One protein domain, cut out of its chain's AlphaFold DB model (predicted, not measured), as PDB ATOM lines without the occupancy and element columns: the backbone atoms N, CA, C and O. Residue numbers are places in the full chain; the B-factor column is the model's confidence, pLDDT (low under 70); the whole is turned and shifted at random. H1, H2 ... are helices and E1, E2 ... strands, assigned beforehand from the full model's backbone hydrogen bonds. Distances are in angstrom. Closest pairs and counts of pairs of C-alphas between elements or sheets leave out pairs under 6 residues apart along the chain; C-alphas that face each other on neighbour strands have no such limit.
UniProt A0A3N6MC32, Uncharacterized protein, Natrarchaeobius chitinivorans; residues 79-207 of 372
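What this domain is: This is residues 79 to 207 of the 372 residues of an uncharacterized protein of Natrarchaeobius chitinivorans (UniProt A0A3N6MC32). There is little regular structure: one strongly twisted sheet, curled like part of a barrel, has long loops about it, and the short helix H1 packs near its E1 edge. The 129 printed residues run H1, E1 to E5, mostly strand, under half in named elements; the antiparallel sheet's order is E1 E2 E3 E5 E4. It is compact: radius of gyration of the C-alphas 14.2 A, spans 41 by 34 by 26 A.

Where its parts are: Find C-alpha 79 at (45.902, -33.324, -41.799), where H1, residues 79 to 87, begins. Then come E1, 111 to 115, E2, 120 to 126, E3, 137 to 147, 27.9 A long, which bends by 57 degrees at residue 144, E4, 160 to 163, and E5, 180 to 188, 25.4 A long, ending at (33.702, -17.625, -34.307).

How they stand to each other: In H1 every O i to N i+4 pair is within hydrogen-bond range. H1 is on the sheet, height 9.2 A; its closest C-alphas to E1 are Val 85 and Val 112, 6.3 A. The hairpins E1-E2 and E2-E3 form a meander, each strand the antiparallel neighbour of the one before; within hydrogen-bond range are N 114 and O 122, 2.9 A, and N 123 and O 141, 2.8 A. Look next at E3 and E5, with N 144 and O 183 at 2.8 A, and the hairpin E4-E5, with N 162 and O 182 at 2.9 A.

The domain as a whole: The farthest C-alphas, Asp 79 and Glu 151, are 41.7 A apart. The printed part has no cut; links H1 to E1, E3 to E4 and E4 to E5 are long. No printed residue is under 70 in pLDDT.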
ATOM      1  N   ASP A  79      46.160 -32.006 -42.387       97.94
ATOM      2  CA  ASP A  79      45.902 -33.324 -41.799       97.94
ATOM      3  C   ASP A  79      44.877 -33.211 -40.653       97.94
ATOM      4  O   ASP A  79      43.993 -34.062 -40.560       97.94
ATOM      5  N   ASP A  80      44.930 -32.144 -39.843       98.38
ATOM      6  CA  ASP A  80      43.947 -31.889 -38.777       98.38
ATOM      7  C   ASP A  80      42.558 -31.590 -39.349       98.38
ATOM      8  O   ASP A  80      41.571 -32.172 -38.908       98.38
ATOM      9  N   ILE A  81      42.474 -30.728 -40.370       98.38
ATOM     10  CA  ILE A  81      41.214 -30.432 -41.074       98.38
ATOM     11  C   ILE A  81      40.638 -31.716 -41.671       98.38
ATOM     12  O   ILE A  81      39.462 -32.008 -41.479       98.38
ATOM     13  N   GLY A  82      41.465 -32.516 -42.351       98.12
ATOM     14  CA  GLY A  82      41.031 -33.794 -42.912       98.12
ATOM     15  C   GLY A  82      40.512 -34.767 -41.849       98.12
ATOM     16  O   GLY A  82      39.523 -35.456 -42.097       98.12
ATOM     17  N   ALA A  83      41.138 -34.809 -40.670       98.44
ATOM     18  CA  ALA A  83      40.684 -35.634 -39.555       98.44
ATOM     19  C   ALA A  83      39.361 -35.125 -38.961       98.44
ATOM     20  O   ALA A  83      38.454 -35.920 -38.750       98.44
ATOM     21  N   LEU A  84      39.204 -33.810 -38.777       98.50
ATOM     22  CA  LEU A  84      37.945 -33.208 -38.322       98.50
ATOM     23  C   LEU A  84      36.801 -33.453 -39.314       98.50
ATOM     24  O   LEU A  84      35.715 -33.841 -38.906       98.50
ATOM     25  N   VAL A  85      37.043 -33.283 -40.618       98.31
ATOM     26  CA  VAL A  85      36.050 -33.558 -41.672       98.31
ATOM     27  C   VAL A  85      35.650 -35.032 -41.699       98.31
ATOM     28  O   VAL A  85      34.490 -35.341 -41.961       98.31
ATOM     29  N   ALA A  86      36.593 -35.942 -41.448       97.75
ATOM     30  CA  ALA A  86      36.314 -37.373 -41.385       97.75
ATOM     31  C   ALA A  86      35.557 -37.767 -40.111       97.75
ATOM     32  O   ALA A  86      34.670 -38.608 -40.188       97.75
ATOM     33  N   ALA A  87      35.894 -37.158 -38.974       98.06
ATOM     34  CA  ALA A  87      35.233 -37.431 -37.709       98.06
ATOM     35  C   ALA A  87      33.824 -36.834 -37.665       98.06
ATOM     36  O   ALA A  87      32.943 -37.456 -37.104       98.06
ATOM     37  N   PHE A  88      33.575 -35.664 -38.258       98.00
ATOM     38  CA  PHE A  88      32.257 -35.012 -38.297       98.00
ATOM     39  C   PHE A  88      31.453 -35.444 -39.536       98.00
ATOM     40  O   PHE A  88      31.109 -34.648 -40.406       98.00
ATOM     41  N   ASP A  89      31.163 -36.734 -39.643       96.44
ATOM     42  CA  ASP A  89      30.603 -37.353 -40.845       96.44
ATOM     43  C   ASP A  89      29.071 -37.499 -40.874       96.44
ATOM     44  O   ASP A  89      28.526 -38.001 -41.866       96.44
ATOM     45  N   ASP A  90      28.361 -37.021 -39.850       97.75
ATOM     46  CA  ASP A  90      26.901 -37.105 -39.805       97.75
ATOM     47  C   ASP A  90      26.239 -36.194 -40.845       97.75
ATOM     48  O   ASP A  90      26.784 -35.189 -41.309       97.75
ATOM     49  N   GLN A  91      25.024 -36.567 -41.238       96.81
ATOM     50  CA  GLN A  91      24.281 -35.951 -42.330       96.81
ATOM     51  C   GLN A  91      22.869 -35.560 -41.855       96.81
ATOM     52  O   GLN A  91      21.868 -36.113 -42.326       96.81
ATOM     53  N   PRO A  92      22.761 -34.584 -40.930       97.12
ATOM     54  CA  PRO A  92      21.490 -34.154 -40.347       97.12
ATOM     55  C   PRO A  92      20.580 -33.417 -41.343       97.12
ATOM     56  O   PRO A  92      19.426 -33.128 -41.038       97.12
ATOM     57  N   MET A  93      21.071 -33.102 -42.541       97.44
ATOM     58  CA  MET A  93      20.304 -32.453 -43.599       97.44
ATOM     59  C   MET A  93      19.884 -33.468 -44.667       97.44
ATOM     60  O   MET A  93      20.478 -34.531 -44.840       97.44
ATOM     61  N   ASN A  94      18.808 -33.175 -45.395       96.75
ATOM     62  CA  ASN A  94      18.404 -34.027 -46.511       96.75
ATOM     63  C   ASN A  94      19.420 -33.971 -47.678       96.75
ATOM     64  O   ASN A  94      20.167 -33.012 -47.855       96.75
ATOM     65  N   GLU A  95      19.371 -34.976 -48.559       96.62
ATOM     66  CA  GLU A  95      20.280 -35.093 -49.715       96.62
ATOM     67  C   GLU A  95      20.266 -33.860 -50.642       96.62
ATOM     68  O   GLU A  95      21.270 -33.556 -51.277       96.62
ATOM     69  N   ALA A  96      19.149 -33.127 -50.725       97.44
ATOM     70  CA  ALA A  96      19.041 -31.938 -51.576       97.44
ATOM     71  C   ALA A  96      19.927 -30.774 -51.103       97.44
ATOM     72  O   ALA A  96      20.267 -29.907 -51.905       97.44
ATOM     73  N   GLN A  97      20.305 -30.766 -49.827       98.00
ATOM     74  CA  GLN A  97      21.163 -29.751 -49.224       98.00
ATOM     75  C   GLN A  97      22.652 -30.136 -49.261       98.00
ATOM     76  O   GLN A  97      23.502 -29.297 -48.969       98.00
ATOM     77  N   HIS A  98      22.988 -31.368 -49.664       96.94
ATOM     78  CA  HIS A  98      24.372 -31.823 -49.839       96.94
ATOM     79  C   HIS A  98      24.871 -31.464 -51.242       96.94
ATOM     80  O   HIS A  98      24.973 -32.299 -52.139       96.94
ATOM     81  N   GLU A  99      25.111 -30.173 -51.456       97.00
ATOM     82  CA  GLU A  99      25.375 -29.609 -52.783       97.00
ATOM     83  C   GLU A  99      26.828 -29.767 -53.254       97.00
ATOM     84  O   GLU A  99      27.135 -29.462 -54.412       97.00
ATOM     85  N   ILE A 100      27.724 -30.220 -52.374       96.69
ATOM     86  CA  ILE A 100      29.157 -30.314 -52.643       96.69
ATOM     87  C   ILE A 100      29.593 -31.777 -52.672       96.69
ATOM     88  O   ILE A 100      29.538 -32.462 -51.659       96.69
ATOM     89  N   ASP A 101      30.063 -32.245 -53.828       93.25
ATOM     90  CA  ASP A 101      30.662 -33.574 -53.975       93.25
ATOM     91  C   ASP A 101      32.154 -33.530 -53.597       93.25
ATOM     92  O   ASP A 101      32.932 -32.832 -54.254       93.25
ATOM     93  N   GLY A 102      32.562 -34.313 -52.597       89.50
ATOM     94  CA  GLY A 102      33.961 -34.561 -52.242       89.50
ATOM     95  C   GLY A 102      34.432 -35.982 -52.565       89.50
ATOM     96  O   GLY A 102      33.725 -36.793 -53.174       89.50
ATOM     97  N   GLU A 103      35.667 -36.296 -52.184       87.50
ATOM     98  CA  GLU A 103      36.268 -37.618 -52.347       87.50
ATOM     99  C   GLU A 103      35.666 -38.644 -51.378       87.50
ATOM    100  O   GLU A 103      35.468 -39.803 -51.770       87.50
ATOM    101  N   ASN A 104      35.357 -38.229 -50.145       82.81
ATOM    102  CA  ASN A 104      34.872 -39.112 -49.081       82.81
ATOM    103  C   ASN A 104      33.361 -39.016 -48.829       82.81
ATOM    104  O   ASN A 104      32.810 -39.876 -48.144       82.81
ATOM    105  N   GLY A 105      32.671 -38.043 -49.425       88.25
ATOM    106  CA  GLY A 105      31.241 -37.858 -49.210       88.25
ATOM    107  C   GLY A 105      30.641 -36.709 -50.007       88.25
ATOM    108  O   GLY A 105      31.285 -36.125 -50.875       88.25
ATOM    109  N   SER A 106      29.379 -36.414 -49.717       93.44
ATOM    110  CA  SER A 106      28.701 -35.191 -50.150       93.44
ATOM    111  C   SER A 106      28.468 -34.320 -48.924       93.44
ATOM    112  O   SER A 106      28.083 -34.857 -47.890       93.44
ATOM    113  N   TYR A 107      28.646 -33.011 -49.048       95.69
ATOM    114  CA  TYR A 107      28.613 -32.088 -47.920       95.69
ATOM    115  C   TYR A 107      27.567 -31.001 -48.110       95.69
ATOM    116  O   TYR A 107      27.344 -30.502 -49.221       95.69
ATOM    117  N   THR A 108      26.979 -30.577 -46.995       96.56
ATOM    118  CA  THR A 108      26.401 -29.239 -46.875       96.56
ATOM    119  C   THR A 108      27.505 -28.201 -47.105       96.56
ATOM    120  O   THR A 108      28.577 -28.342 -46.513       96.56
ATOM    121  N   PRO A 109      27.307 -27.169 -47.946       97.12
ATOM    122  CA  PRO A 109      28.349 -26.191 -48.249       97.12
ATOM    123  C   PRO A 109      29.013 -25.631 -46.989       97.12
ATOM    124  O   PRO A 109      28.328 -25.029 -46.172       97.12
ATOM    125  N   ARG A 110      30.336 -25.784 -46.870       97.12
ATOM    126  CA  ARG A 110      31.186 -25.379 -45.732       97.12
ATOM    127  C   ARG A 110      31.007 -26.140 -44.418       97.12
ATOM    128  O   ARG A 110      31.786 -25.888 -43.505       97.12
ATOM    129  N   HIS A 111      30.024 -27.028 -44.298       98.06
ATOM    130  CA  HIS A 111      29.649 -27.605 -43.006       98.06
ATOM    131  C   HIS A 111      29.846 -29.117 -42.955       98.06
ATOM    132  O   HIS A 111      29.560 -29.831 -43.921       98.06
ATOM    133  N   VAL A 112      30.274 -29.580 -41.787       98.44
ATOM    134  CA  VAL A 112      30.316 -30.983 -41.360       98.44
ATOM    135  C   VAL A 112      29.704 -31.083 -39.962       98.44
ATOM    136  O   VAL A 112      29.714 -30.092 -39.225       98.44
ATOM    137  N   TRP A 113      29.150 -32.240 -39.598       98.44
ATOM    138  CA  TRP A 113      28.291 -32.372 -38.418       98.44
ATOM    139  C   TRP A 113      28.601 -33.631 -37.614       98.44
ATOM    140  O   TRP A 113      29.012 -34.647 -38.164       98.44
ATOM    141  N   LYS A 114      28.363 -33.576 -36.306       98.38
ATOM    142  CA  LYS A 114      28.410 -34.739 -35.419       98.38
ATOM    143  C   LYS A 114      27.270 -34.665 -34.413       98.38
ATOM    144  O   LYS A 114      27.124 -33.658 -33.717       98.38
ATOM    145  N   TRP A 115      26.467 -35.716 -34.319       98.31
ATOM    146  CA  TRP A 115      25.491 -35.884 -33.252       98.31
ATOM    147  C   TRP A 115      26.200 -36.135 -31.929       98.31
ATOM    148  O   TRP A 115      27.153 -36.904 -31.842       98.31
ATOM    149  N   VAL A 116      25.727 -35.458 -30.888       97.81
ATOM    150  CA  VAL A 116      26.262 -35.608 -29.528       97.81
ATOM    151  C   VAL A 116      25.173 -35.916 -28.510       97.81
ATOM    152  O   VAL A 116      25.487 -36.167 -27.352       97.81
ATOM    153  N   SER A 117      23.904 -35.887 -28.915       96.38
ATOM    154  CA  SER A 117      22.760 -36.450 -28.196       96.38
ATOM    155  C   SER A 117      21.593 -36.683 -29.168       96.38
ATOM    156  O   SER A 117      21.685 -36.377 -30.356       96.38
ATOM    157  N   ASP A 118      20.456 -37.172 -28.662       94.69
ATOM    158  CA  ASP A 118      19.223 -37.353 -29.450       94.69
ATOM    159  C   ASP A 118      18.668 -36.037 -30.050       94.69
ATOM    160  O   ASP A 118      17.882 -36.059 -31.005       94.69
ATOM    161  N   GLU A 119      19.025 -34.887 -29.466       95.50
ATOM    162  CA  GLU A 119      18.495 -33.573 -29.854       95.50
ATOM    163  C   GLU A 119      19.555 -32.535 -30.214       95.50
ATOM    164  O   GLU A 119      19.189 -31.475 -30.721       95.50
ATOM    165  N   THR A 120      20.837 -32.823 -29.979       97.31
ATOM    166  CA  THR A 120      21.918 -31.845 -30.138       97.31
ATOM    167  C   THR A 120      23.017 -32.377 -31.043       97.31
ATOM    168  O   THR A 120      23.436 -33.531 -30.932       97.31
ATOM    169  N   LEU A 121      23.505 -31.505 -31.915       97.62
ATOM    170  CA  LEU A 121      24.614 -31.751 -32.822       97.62
ATOM    171  C   LEU A 121      25.627 -30.612 -32.737       97.62
ATOM    172  O   LEU A 121      25.278 -29.476 -32.413       97.62
ATOM    173  N   ILE A 122      26.875 -30.924 -33.054       98.44
ATOM    174  CA  ILE A 122      27.941 -29.946 -33.242       98.44
ATOM    175  C   ILE A 122      28.217 -29.831 -34.739       98.44
ATOM    176  O   ILE A 122      28.278 -30.836 -35.447       98.44
ATOM    177  N   GLY A 123      28.378 -28.603 -35.220       98.25
ATOM    178  CA  GLY A 123      28.806 -28.294 -36.577       98.25
ATOM    179  C   GLY A 123      30.173 -27.631 -36.606       98.25
ATOM    180  O   GLY A 123      30.485 -26.811 -35.743       98.25
ATOM    181  N   LEU A 124      30.959 -27.939 -37.632       98.69
ATOM    182  CA  LEU A 124      32.163 -27.187 -37.979       98.69
ATOM    183  C   LEU A 124      31.921 -26.477 -39.312       98.69
ATOM    184  O   LEU A 124      31.493 -27.113 -40.276       98.69
ATOM    185  N   HIS A 125      32.181 -25.170 -39.358       97.88
ATOM    186  CA  HIS A 125      32.001 -24.317 -40.532       97.88
ATOM    187  C   HIS A 125      33.370 -23.831 -41.015       97.88
ATOM    188  O   HIS A 125      34.033 -23.046 -40.339       97.88
ATOM    189  N   PHE A 126      33.780 -24.284 -42.196       97.94
ATOM    190  CA  PHE A 126      35.076 -23.979 -42.798       97.94
ATOM    191  C   PHE A 126      35.050 -22.796 -43.777       97.94
ATOM    192  O   PHE A 126      34.001 -22.394 -44.285       97.94
ATOM    193  N   ASP A 127      36.231 -22.272 -44.096       96.56
ATOM    194  CA  ASP A 127      36.424 -21.155 -45.029       96.56
ATOM    195  C   ASP A 127      35.998 -21.479 -46.478       96.56
ATOM    196  O   ASP A 127      35.458 -20.625 -47.201       96.56
ATOM    197  N   GLU A 128      36.172 -22.731 -46.903       96.88
ATOM    198  CA  GLU A 128      35.866 -23.191 -48.260       96.88
ATOM    199  C   GLU A 128      34.527 -23.943 -48.371       96.88
ATOM    200  O   GLU A 128      34.166 -24.724 -47.487       96.88
ATOM    201  N   PRO A 129      33.773 -23.784 -49.485       95.56
ATOM    202  CA  PRO A 129      32.537 -24.533 -49.717       95.56
ATOM    203  C   PRO A 129      32.694 -26.050 -49.614       95.56
ATOM    204  O   PRO A 129      31.765 -26.706 -49.154       95.56
ATOM    205  N   ASN A 130      33.831 -26.594 -50.056       97.25
ATOM    206  CA  ASN A 130      34.175 -27.996 -49.856       97.25
ATOM    207  C   ASN A 130      35.049 -28.133 -48.599       97.25
ATOM    208  O   ASN A 130      36.198 -27.691 -48.648       97.25
ATOM    209  N   PRO A 131      34.562 -28.776 -47.521       97.25
ATOM    210  CA  PRO A 131      35.346 -28.983 -46.304       97.25
ATOM    211  C   PRO A 131      36.679 -29.708 -46.540       97.25
ATOM    212  O   PRO A 131      37.660 -29.429 -45.863       97.25
ATOM    213  N   GLU A 132      36.765 -30.593 -47.538       96.12
ATOM    214  CA  GLU A 132      38.017 -31.294 -47.869       96.12
ATOM    215  C   GLU A 132      39.080 -30.390 -48.523       96.12
ATOM    216  O   GLU A 132      40.250 -30.765 -48.608       96.12
ATOM    217  N   GLU A 133      38.684 -29.217 -49.023       97.06
ATOM    218  CA  GLU A 133      39.580 -28.213 -49.615       97.06
ATOM    219  C   GLU A 133      39.871 -27.047 -48.657       97.06
ATOM    220  O   GLU A 133      40.631 -26.146 -49.017       97.06
ATOM    221  N   ALA A 134      39.286 -27.069 -47.454       97.88
ATOM    222  CA  ALA A 134      39.408 -26.012 -46.463       97.88
ATOM    223  C   ALA A 134      40.845 -25.815 -45.972       97.88
ATOM    224  O   ALA A 134      41.662 -26.742 -45.931       97.88
ATOM    225  N   THR A 135      41.139 -24.582 -45.563       97.38
ATOM    226  CA  THR A 135      42.432 -24.218 -44.969       97.38
ATOM    227  C   THR A 135      42.312 -23.642 -43.568       97.38
ATOM    228  O   THR A 135      43.323 -23.537 -42.875       97.38
ATOM    229  N   ALA A 136      41.095 -23.308 -43.136       97.06
ATOM    230  CA  ALA A 136      40.817 -22.808 -41.803       97.06
ATOM    231  C   ALA A 136      39.392 -23.156 -41.354       97.06
ATOM    232  O   ALA A 136      38.488 -23.351 -42.168       97.06
ATOM    233  N   LEU A 137      39.204 -23.195 -40.037       98.00
ATOM    234  CA  LEU A 137      37.895 -23.255 -39.396       98.00
ATOM    235  C   LEU A 137      37.435 -21.828 -39.067       98.00
ATOM    236  O   LEU A 137      38.199 -21.065 -38.477       98.00
ATOM    237  N   ASP A 138      36.207 -21.475 -39.439       97.62
ATOM    238  CA  ASP A 138      35.649 -20.130 -39.246       97.62
ATOM    239  C   ASP A 138      34.741 -20.094 -38.020       97.62
ATOM    240  O   ASP A 138      34.909 -19.234 -37.150       97.62
ATOM    241  N   TYR A 139      33.844 -21.077 -37.912       98.06
ATOM    242  CA  TYR A 139      32.959 -21.236 -36.763       98.06
ATOM    243  C   TYR A 139      32.906 -22.673 -36.264       98.06
ATOM    244  O   TYR A 139      32.954 -23.630 -37.039       98.06
ATOM    245  N   ILE A 140      32.669 -22.801 -34.964       98.19
ATOM    246  CA  ILE A 140      32.012 -23.971 -34.392       98.19
ATOM    247  C   ILE A 140      30.544 -23.637 -34.126       98.19
ATOM    248  O   ILE A 140      30.192 -22.486 -33.874       98.19
ATOM    249  N   THR A 141      29.669 -24.630 -34.216       97.50
ATOM    250  CA  THR A 141      28.220 -24.448 -34.092       97.50
ATOM    251  C   THR A 141      27.646 -25.489 -33.153       97.50
ATOM    252  O   THR A 141      28.025 -26.654 -33.229       97.50
ATOM    253  N   ILE A 142      26.701 -25.094 -32.305       97.50
ATOM    254  CA  ILE A 142      25.857 -26.032 -31.566       97.50
ATOM    255  C   ILE A 142      24.450 -25.904 -32.125       97.50
ATOM    256  O   ILE A 142      23.906 -24.804 -32.202       97.50
ATOM    257  N   GLY A 143      23.873 -27.029 -32.536       97.38
ATOM    258  CA  GLY A 143      22.527 -27.104 -33.074       97.38
ATOM    259  C   GLY A 143      21.615 -27.948 -32.204       97.38
ATOM    260  O   GLY A 143      21.972 -29.065 -31.844       97.38
ATOM    261  N   ARG A 144      20.417 -27.443 -31.911       97.00
ATOM    262  CA  ARG A 144      19.364 -28.172 -31.203       97.00
ATOM    263  C   ARG A 144      18.138 -28.342 -32.089       97.00
ATOM    264  O   ARG A 144      17.666 -27.381 -32.698       97.00
ATOM    265  N   LYS A 145      17.597 -29.560 -32.146       97.06
ATOM    266  CA  LYS A 145      16.347 -29.858 -32.862       97.06
ATOM    267  C   LYS A 145      15.217 -28.966 -32.356       97.06
ATOM    268  O   LYS A 145      15.074 -28.742 -31.159       97.06
ATOM    269  N   GLY A 146      14.370 -28.504 -33.262       95.81
ATOM    270  CA  GLY A 146      13.193 -27.731 -32.906       95.81
ATOM    271  C   GLY A 146      12.302 -27.422 -34.098       95.81
ATOM    272  O   GLY A 146      12.479 -27.949 -35.199       95.81
ATOM    273  N   LEU A 147      11.330 -26.558 -33.839       95.88
ATOM    274  CA  LEU A 147      10.469 -25.939 -34.831       95.88
ATOM    275  C   LEU A 147      10.846 -24.466 -34.999       95.88
ATOM    276  O   LEU A 147      11.297 -23.834 -34.042       95.88
ATOM    277  N   PHE A 148      10.598 -23.890 -36.172       96.06
ATOM    278  CA  PHE A 148      10.791 -22.460 -36.401       96.06
ATOM    279  C   PHE A 148       9.670 -21.631 -35.744       96.06
ATOM    280  O   PHE A 148       8.735 -21.175 -36.405       96.06
ATOM    281  N   THR A 149       9.719 -21.503 -34.415       95.19
ATOM    282  CA  THR A 149       8.781 -20.743 -33.569       95.19
ATOM    283  C   THR A 149       9.496 -20.162 -32.346       95.19
ATOM    284  O   THR A 149      10.490 -20.729 -31.890       95.19
ATOM    285  N   GLU A 150       8.978 -19.063 -31.782       93.81
ATOM    286  CA  GLU A 150       9.521 -18.463 -30.547       93.81
ATOM    287  C   GLU A 150       9.499 -19.464 -29.377       93.81
ATOM    288  O   GLU A 150      10.404 -19.493 -28.554       93.81
ATOM    289  N   GLU A 151       8.476 -20.319 -29.299       92.94
ATOM    290  CA  GLU A 151       8.309 -21.283 -28.208       92.94
ATOM    291  C   GLU A 151       9.211 -22.516 -28.312       92.94
ATOM    292  O   GLU A 151       9.341 -23.258 -27.334       92.94
ATOM    293  N   SER A 152       9.764 -22.788 -29.496       94.56
ATOM    294  CA  SER A 152      10.688 -23.900 -29.714       94.56
ATOM    295  C   SER A 152      12.146 -23.453 -29.801       94.56
ATOM    296  O   SER A 152      13.018 -24.327 -29.745       94.56
ATOM    297  N   GLN A 153      12.405 -22.152 -29.941       94.94
ATOM    298  CA  GLN A 153      13.734 -21.574 -29.786       94.94
ATOM    299  C   GLN A 153      14.194 -21.802 -28.332       94.94
ATOM    300  O   GLN A 153      13.460 -21.420 -27.418       94.94
ATOM    301  N   PRO A 154      15.341 -22.467 -28.086       92.44
ATOM    302  CA  PRO A 154      15.747 -22.820 -26.724       92.44
ATOM    303  C   PRO A 154      15.896 -21.597 -25.809       92.44
ATOM    304  O   PRO A 154      15.352 -21.592 -24.703       92.44
ATOM    305  N   ASP A 155      16.571 -20.561 -26.303       91.62
ATOM    306  CA  ASP A 155      16.745 -19.245 -25.685       91.62
ATOM    307  C   ASP A 155      17.247 -18.218 -26.737       91.62
ATOM    308  O   ASP A 155      17.182 -18.462 -27.944       91.62
ATOM    309  N   GLU A 156      17.708 -17.044 -26.297       91.81
ATOM    310  CA  GLU A 156      18.074 -15.932 -27.186       91.81
ATOM    311  C   GLU A 156      19.422 -16.076 -27.912       91.81
ATOM    312  O   GLU A 156      19.649 -15.349 -28.880       91.81
ATOM    313  N   GLU A 157      20.298 -16.999 -27.503       94.31
ATOM    314  CA  GLU A 157      21.601 -17.212 -28.159       94.31
ATOM    315  C   GLU A 157      21.507 -18.073 -29.419       94.31
ATOM    316  O   GLU A 157      22.296 -17.880 -30.350       94.31
ATOM    317  N   PHE A 158      20.502 -18.951 -29.505       97.50
ATOM    318  CA  PHE A 158      20.211 -19.701 -30.725       97.50
ATOM    319  C   PHE A 158      19.533 -18.799 -31.758       97.50
ATOM    320  O   PHE A 158      18.326 -18.860 -31.992       97.50
ATOM    321  N   THR A 159      20.308 -17.912 -32.366       97.38
ATOM    322  CA  THR A 159      19.811 -16.832 -33.229       97.38
ATOM    323  C   THR A 159      19.507 -17.271 -34.658       97.38
ATOM    324  O   THR A 159      18.782 -16.571 -35.371       97.38
ATOM    325  N   HIS A 160      20.024 -18.422 -35.085       97.88
ATOM    326  CA  HIS A 160      19.913 -18.921 -36.450       97.88
ATOM    327  C   HIS A 160      19.108 -20.217 -36.504       97.88
ATOM    328  O   HIS A 160      19.303 -21.108 -35.690       97.88
ATOM    329  N   PHE A 161      18.241 -20.362 -37.497       98.19
ATOM    330  CA  PHE A 161      17.471 -21.570 -37.745       98.19
ATOM    331  C   PHE A 161      17.758 -22.104 -39.138       98.19
ATOM    332  O   PHE A 161      17.745 -21.348 -40.114       98.19
ATOM    333  N   HIS A 162      17.950 -23.416 -39.234       98.19
ATOM    334  CA  HIS A 162      18.105 -24.101 -40.506       98.19
ATOM    335  C   HIS A 162      17.170 -25.307 -40.602       98.19
ATOM    336  O   HIS A 162      17.230 -26.222 -39.779       98.19
ATOM    337  N   GLN A 163      16.315 -25.337 -41.621       97.50
ATOM    338  CA  GLN A 163      15.475 -26.493 -41.926       97.50
ATOM    339  C   GLN A 163      16.324 -27.709 -42.289       97.50
ATOM    340  O   GLN A 163      17.324 -27.601 -42.997       97.50
ATOM    341  N   HIS A 164      15.867 -28.896 -41.888       96.06
ATOM    342  CA  HIS A 164      16.533 -30.153 -42.257       96.06
ATOM    343  C   HIS A 164      16.045 -30.738 -43.594       96.06
ATOM    344  O   HIS A 164      16.688 -31.620 -44.162       96.06
ATOM    345  N   THR A 165      14.935 -30.227 -44.147       94.88
ATOM    346  CA  THR A 165      14.249 -30.793 -45.329       94.88
ATOM    347  C   THR A 165      14.068 -29.844 -46.523       94.88
ATOM    348  O   THR A 165      13.209 -30.092 -47.373       94.88
ATOM    349  N   ALA A 166      14.893 -28.807 -46.665       97.12
ATOM    350  CA  ALA A 166      14.766 -27.855 -47.771       97.12
ATOM    351  C   ALA A 166      15.201 -28.418 -49.144       97.12
ATOM    352  O   ALA A 166      15.850 -29.457 -49.247       97.12
ATOM    353  N   ASP A 167      14.842 -27.715 -50.225       97.19
ATOM    354  CA  ASP A 167      15.188 -28.085 -51.612       97.19
ATOM    355  C   ASP A 167      16.641 -27.717 -52.010       97.19
ATOM    356  O   ASP A 167      17.076 -28.049 -53.114       97.19
ATOM    357  N   SER A 168      17.357 -26.985 -51.152       97.69
ATOM    358  CA  SER A 168      18.734 -26.489 -51.332       97.69
ATOM    359  C   SER A 168      19.253 -25.960 -49.997       97.69
ATOM    360  O   SER A 168      18.427 -25.541 -49.182       97.69
ATOM    361  N   TRP A 169      20.570 -25.887 -49.807       96.94
ATOM    362  CA  TRP A 169      21.186 -25.361 -48.582       96.94
ATOM    363  C   TRP A 169      20.725 -23.931 -48.277       96.94
ATOM    364  O   TRP A 169      20.149 -23.671 -47.231       96.94
ATOM    365  N   GLU A 170      20.850 -23.009 -49.239       95.38
ATOM    366  CA  GLU A 170      20.397 -21.615 -49.064       95.38
ATOM    367  C   GLU A 170      18.892 -21.529 -48.749       95.38
ATOM    368  O   GLU A 170      18.452 -20.679 -47.978       95.38
ATOM    369  N   GLY A 171      18.096 -22.432 -49.326       97.00
ATOM    370  CA  GLY A 171      16.657 -22.513 -49.082       97.00
ATOM    371  C   GLY A 171      16.275 -23.032 -47.694       97.00
ATOM    372  O   GLY A 171      15.111 -22.892 -47.324       97.00
ATOM    373  N   GLY A 172      17.214 -23.624 -46.949       97.19
ATOM    374  CA  GLY A 172      16.999 -24.083 -45.579       97.19
ATOM    375  C   GLY A 172      17.140 -22.987 -44.528       97.19
ATOM    376  O   GLY A 172      16.727 -23.192 -43.394       97.19
ATOM    377  N   HIS A 173      17.654 -21.814 -44.894       97.12
ATOM    378  CA  HIS A 173      17.806 -20.688 -43.983       97.12
ATOM    379  C   HIS A 173      16.448 -20.127 -43.512       97.12
ATOM    380  O   HIS A 173      15.673 -19.586 -44.308       97.12
ATOM    381  N   GLY A 174      16.168 -20.218 -42.207       95.69
ATOM    382  CA  GLY A 174      14.869 -19.883 -41.618       95.69
ATOM    383  C   GLY A 174      13.772 -20.869 -42.034       95.69
ATOM    384  O   GLY A 174      14.050 -22.024 -42.342       95.69
ATOM    385  N   GLY A 175      12.514 -20.431 -42.061       92.31
ATOM    386  CA  GLY A 175      11.396 -21.264 -42.515       92.31
ATOM    387  C   GLY A 175      10.035 -20.584 -42.414       92.31
ATOM    388  O   GLY A 175       9.927 -19.394 -42.112       92.31
ATOM    389  N   GLU A 176       8.980 -21.340 -42.689       93.62
ATOM    390  CA  GLU A 176       7.620 -21.008 -42.276       93.62
ATOM    391  C   GLU A 176       7.419 -21.387 -40.796       93.62
ATOM    392  O   GLU A 176       8.077 -22.279 -40.259       93.62
ATOM    393  N   THR A 177       6.506 -20.697 -40.107       93.69
ATOM    394  CA  THR A 177       6.197 -20.972 -38.697       93.69
ATOM    395  C   THR A 177       5.851 -22.447 -38.487       93.69
ATOM    396  O   THR A 177       4.857 -22.935 -39.032       93.69
ATOM    397  N   GLY A 178       6.626 -23.125 -37.639       92.62
ATOM    398  CA  GLY A 178       6.435 -24.541 -37.322       92.62
ATOM    399  C   GLY A 178       7.201 -25.525 -38.214       92.62
ATOM    400  O   GLY A 178       7.026 -26.727 -38.027       92.62
ATOM    401  N   ASP A 179       8.028 -25.056 -39.153       94.94
ATOM    402  CA  ASP A 179       8.923 -25.934 -39.913       94.94
ATOM    403  C   ASP A 179       9.943 -26.615 -38.992       94.94
ATOM    404  O   ASP A 179      10.435 -26.009 -38.042       94.94
ATOM    405  N   GLU A 180      10.266 -27.877 -39.275       96.25
ATOM    406  CA  GLU A 180      11.236 -28.670 -38.515       96.25
ATOM    407  C   GLU A 180      12.674 -28.349 -38.940       96.25
ATOM    408  O   GLU A 180      12.990 -28.235 -40.130       96.25
ATOM    409  N   GLY A 181      13.582 -28.288 -37.971       97.19
ATOM    410  CA  GLY A 181      14.981 -27.977 -38.231       97.19
ATOM    411  C   GLY A 181      15.781 -27.788 -36.957       97.19
ATOM    412  O   GLY A 181      15.465 -28.355 -35.911       97.19
ATOM    413  N   TYR A 182      16.827 -26.984 -37.059       97.88
ATOM    414  CA  TYR A 182      17.802 -26.797 -36.000       97.88
ATOM    415  C   TYR A 182      17.921 -25.330 -35.643       97.88
ATOM    416  O   TYR A 182      18.173 -24.503 -36.515       97.88
ATOM    417  N   TRP A 183      17.776 -25.033 -34.358       98.12
ATOM    418  CA  TRP A 183      18.190 -23.774 -33.756       98.12
ATOM    419  C   TRP A 183      19.690 -23.848 -33.485       98.12
ATOM    420  O   TRP A 183      20.141 -24.808 -32.864       98.12
ATOM    421  N   LEU A 184      20.457 -22.881 -33.983       98.38
ATOM    422  CA  LEU A 184      21.915 -22.890 -34.030       98.38
ATOM    423  C   LEU A 184      22.503 -21.667 -33.314       98.38
ATOM    424  O   LEU A 184      22.094 -20.532 -33.578       98.38
ATOM    425  N   THR A 185      23.522 -21.911 -32.494       98.06
ATOM    426  CA  THR A 185      24.436 -20.899 -31.944       98.06
ATOM    427  C   THR A 185      25.783 -21.045 -32.644       98.06
ATOM    428  O   THR A 185      26.306 -22.156 -32.731       98.06
ATOM    429  N   HIS A 186      26.346 -19.943 -33.142       97.75
ATOM    430  CA  HIS A 186      27.642 -19.927 -33.826       97.75
ATOM    431  C   HIS A 186      28.693 -19.253 -32.946       97.75
ATOM    432  O   HIS A 186      28.444 -18.200 -32.366       97.75
ATOM    433  N   ILE A 187      29.882 -19.844 -32.873       97.81
ATOM    434  CA  ILE A 187      31.031 -19.291 -32.159       97.81
ATOM    435  C   ILE A 187      32.165 -19.157 -33.171       97.81
ATOM    436  O   ILE A 187      32.646 -20.156 -33.709       97.81
ATOM    437  N   ALA A 188      32.557 -17.919 -33.462       97.31
ATOM    438  CA  ALA A 188      33.702 -17.625 -34.307       97.31
ATOM    439  C   ALA A 188      34.982 -18.051 -33.587       97.31
ATOM    440  O   ALA A 188      35.127 -17.801 -32.389       97.31
ATOM    441  N   VAL A 189      35.916 -18.671 -34.307       97.19
ATOM    442  CA  VAL A 189      37.155 -19.205 -33.706       97.19
ATOM    443  C   VAL A 189      38.430 -18.513 -34.188       97.19
ATOM    444  O   VAL A 189      39.537 -18.866 -33.784       97.19
ATOM    445  N   ARG A 190      38.280 -17.526 -35.067       94.69
ATOM    446  CA  ARG A 190      39.357 -16.697 -35.608       94.69
ATOM    447  C   ARG A 190      38.782 -15.373 -36.096       94.69
ATOM    448  O   ARG A 190      37.569 -15.261 -36.259       94.69
ATOM    449  N   GLU A 191      39.656 -14.421 -36.414       94.56
ATOM    450  CA  GLU A 191      39.226 -13.225 -37.135       94.56
ATOM    451  C   GLU A 191      38.663 -13.620 -38.509       94.56
ATOM    452  O   GLU A 191      39.344 -14.252 -39.332       94.56
ATOM    453  N   ILE A 192      37.414 -13.247 -38.763       92.56
ATOM    454  CA  ILE A 192      36.703 -13.544 -40.004       92.56
ATOM    455  C   ILE A 192      36.025 -12.298 -40.558       92.56
ATOM    456  O   ILE A 192      35.430 -11.495 -39.841       92.56
ATOM    457  N   GLN A 193      36.083 -12.162 -41.882       89.75
ATOM    458  CA  GLN A 193      35.346 -11.148 -42.619       89.75
ATOM    459  C   GLN A 193      34.231 -11.822 -43.411       89.75
ATOM    460  O   GLN A 193      34.463 -12.376 -44.488       89.75
ATOM    461  N   TYR A 194      33.007 -11.707 -42.910       82.62
ATOM    462  CA  TYR A 194      31.816 -12.154 -43.622       82.62
ATOM    463  C   TYR A 194      31.021 -10.971 -44.187       82.62
ATOM    464  O   TYR A 194      31.086  -9.867 -43.653       82.62
ATOM    465  N   PRO A 195      30.256 -11.172 -45.277       80.06
ATOM    466  CA  PRO A 195      29.486 -10.108 -45.923       80.06
ATOM    467  C   PRO A 195      28.260  -9.640 -45.121       80.06
ATOM    468  O   PRO A 195      27.605  -8.689 -45.547       80.06
ATOM    469  N   PHE A 196      27.915 -10.321 -44.025       80.69
ATOM    470  CA  PHE A 196      26.809  -9.959 -43.132       80.69
ATOM    471  C   PHE A 196      27.255  -9.191 -41.880       80.69
ATOM    472  O   PHE A 196      26.392  -8.709 -41.155       80.69
ATOM    473  N   HIS A 197      28.565  -9.012 -41.684       84.31
ATOM    474  CA  HIS A 197      29.129  -8.129 -40.665       84.31
ATOM    475  C   HIS A 197      29.665  -6.853 -41.318       84.31
ATOM    476  O   HIS A 197      30.254  -6.901 -42.399       84.31
ATOM    477  N   ASP A 198      29.441  -5.703 -40.677       84.94
ATOM    478  CA  ASP A 198      29.968  -4.413 -41.152       84.94
ATOM    479  C   ASP A 198      31.494  -4.304 -40.943       84.94
ATOM    480  O   ASP A 198      32.173  -3.587 -41.683       84.94
ATOM    481  N   GLU A 199      32.029  -5.036 -39.962       87.75
ATOM    482  CA  GLU A 199      33.444  -5.097 -39.571       87.75
ATOM    483  C   GLU A 199      33.898  -6.569 -39.496       87.75
ATOM    484  O   GLU A 199      33.071  -7.479 -39.607       87.75
ATOM    485  N   SER A 200      35.205  -6.827 -39.387       90.94
ATOM    486  CA  SER A 200      35.668  -8.172 -39.035       90.94
ATOM    487  C   SER A 200      35.248  -8.503 -37.605       90.94
ATOM    488  O   SER A 200      35.000  -7.614 -36.787       90.94
ATOM    489  N   ILE A 201      35.109  -9.792 -37.319       92.00
ATOM    490  CA  ILE A 201      34.783 -10.268 -35.978       92.00
ATOM    491  C   ILE A 201      35.891 -11.199 -35.512       92.00
ATOM    492  O   ILE A 201      36.322 -12.061 -36.278       92.00
ATOM    493  N   ASP A 202      36.336 -11.014 -34.275       94.12
ATOM    494  CA  ASP A 202      37.284 -11.901 -33.602       94.12
ATOM    495  C   ASP A 202      36.582 -13.128 -33.008       94.12
ATOM    496  O   ASP A 202      35.361 -13.278 -33.102       94.12
ATOM    497  N   ALA A 203      37.357 -14.011 -32.373       96.19
ATOM    498  CA  ALA A 203      36.828 -15.200 -31.719       96.19
ATOM    499  C   ALA A 203      35.835 -14.836 -30.599       96.19
ATOM    500  O   ALA A 203      36.196 -14.164 -29.630       96.19
ATOM    501  N   ARG A 204      34.573 -15.253 -30.753       95.88
ATOM    502  CA  ARG A 204      33.444 -14.856 -29.894       95.88
ATOM    503  C   ARG A 204      32.193 -15.693 -30.163       95.88
ATOM    504  O   ARG A 204      32.093 -16.309 -31.223       95.88
ATOM    505  N   VAL A 205      31.200 -15.641 -29.276       97.19
ATOM    506  CA  VAL A 205      29.836 -16.091 -29.593       97.19
ATOM    507  C   VAL A 205      29.188 -15.056 -30.523       97.19
ATOM    508  O   VAL A 205      29.060 -13.879 -30.184       97.19
ATOM    509  N   ASP A 206      28.831 -15.471 -31.737       95.62
ATOM    510  CA  ASP A 206      28.349 -14.591 -32.804       95.62
ATOM    511  C   ASP A 206      26.818 -14.618 -32.909       95.62
ATOM    512  O   ASP A 206      26.232 -15.313 -33.739       95.62
ATOM    513  N   TYR A 207      26.157 -13.810 -32.076       94.31
ATOM    514  CA  TYR A 207      24.696 -13.625 -32.101       94.31
ATOM    515  C   TYR A 207      24.176 -12.924 -33.367       94.31
ATOM    516  O   TYR A 207      22.968 -12.826 -33.586       94.31
TER     517      TYR A 207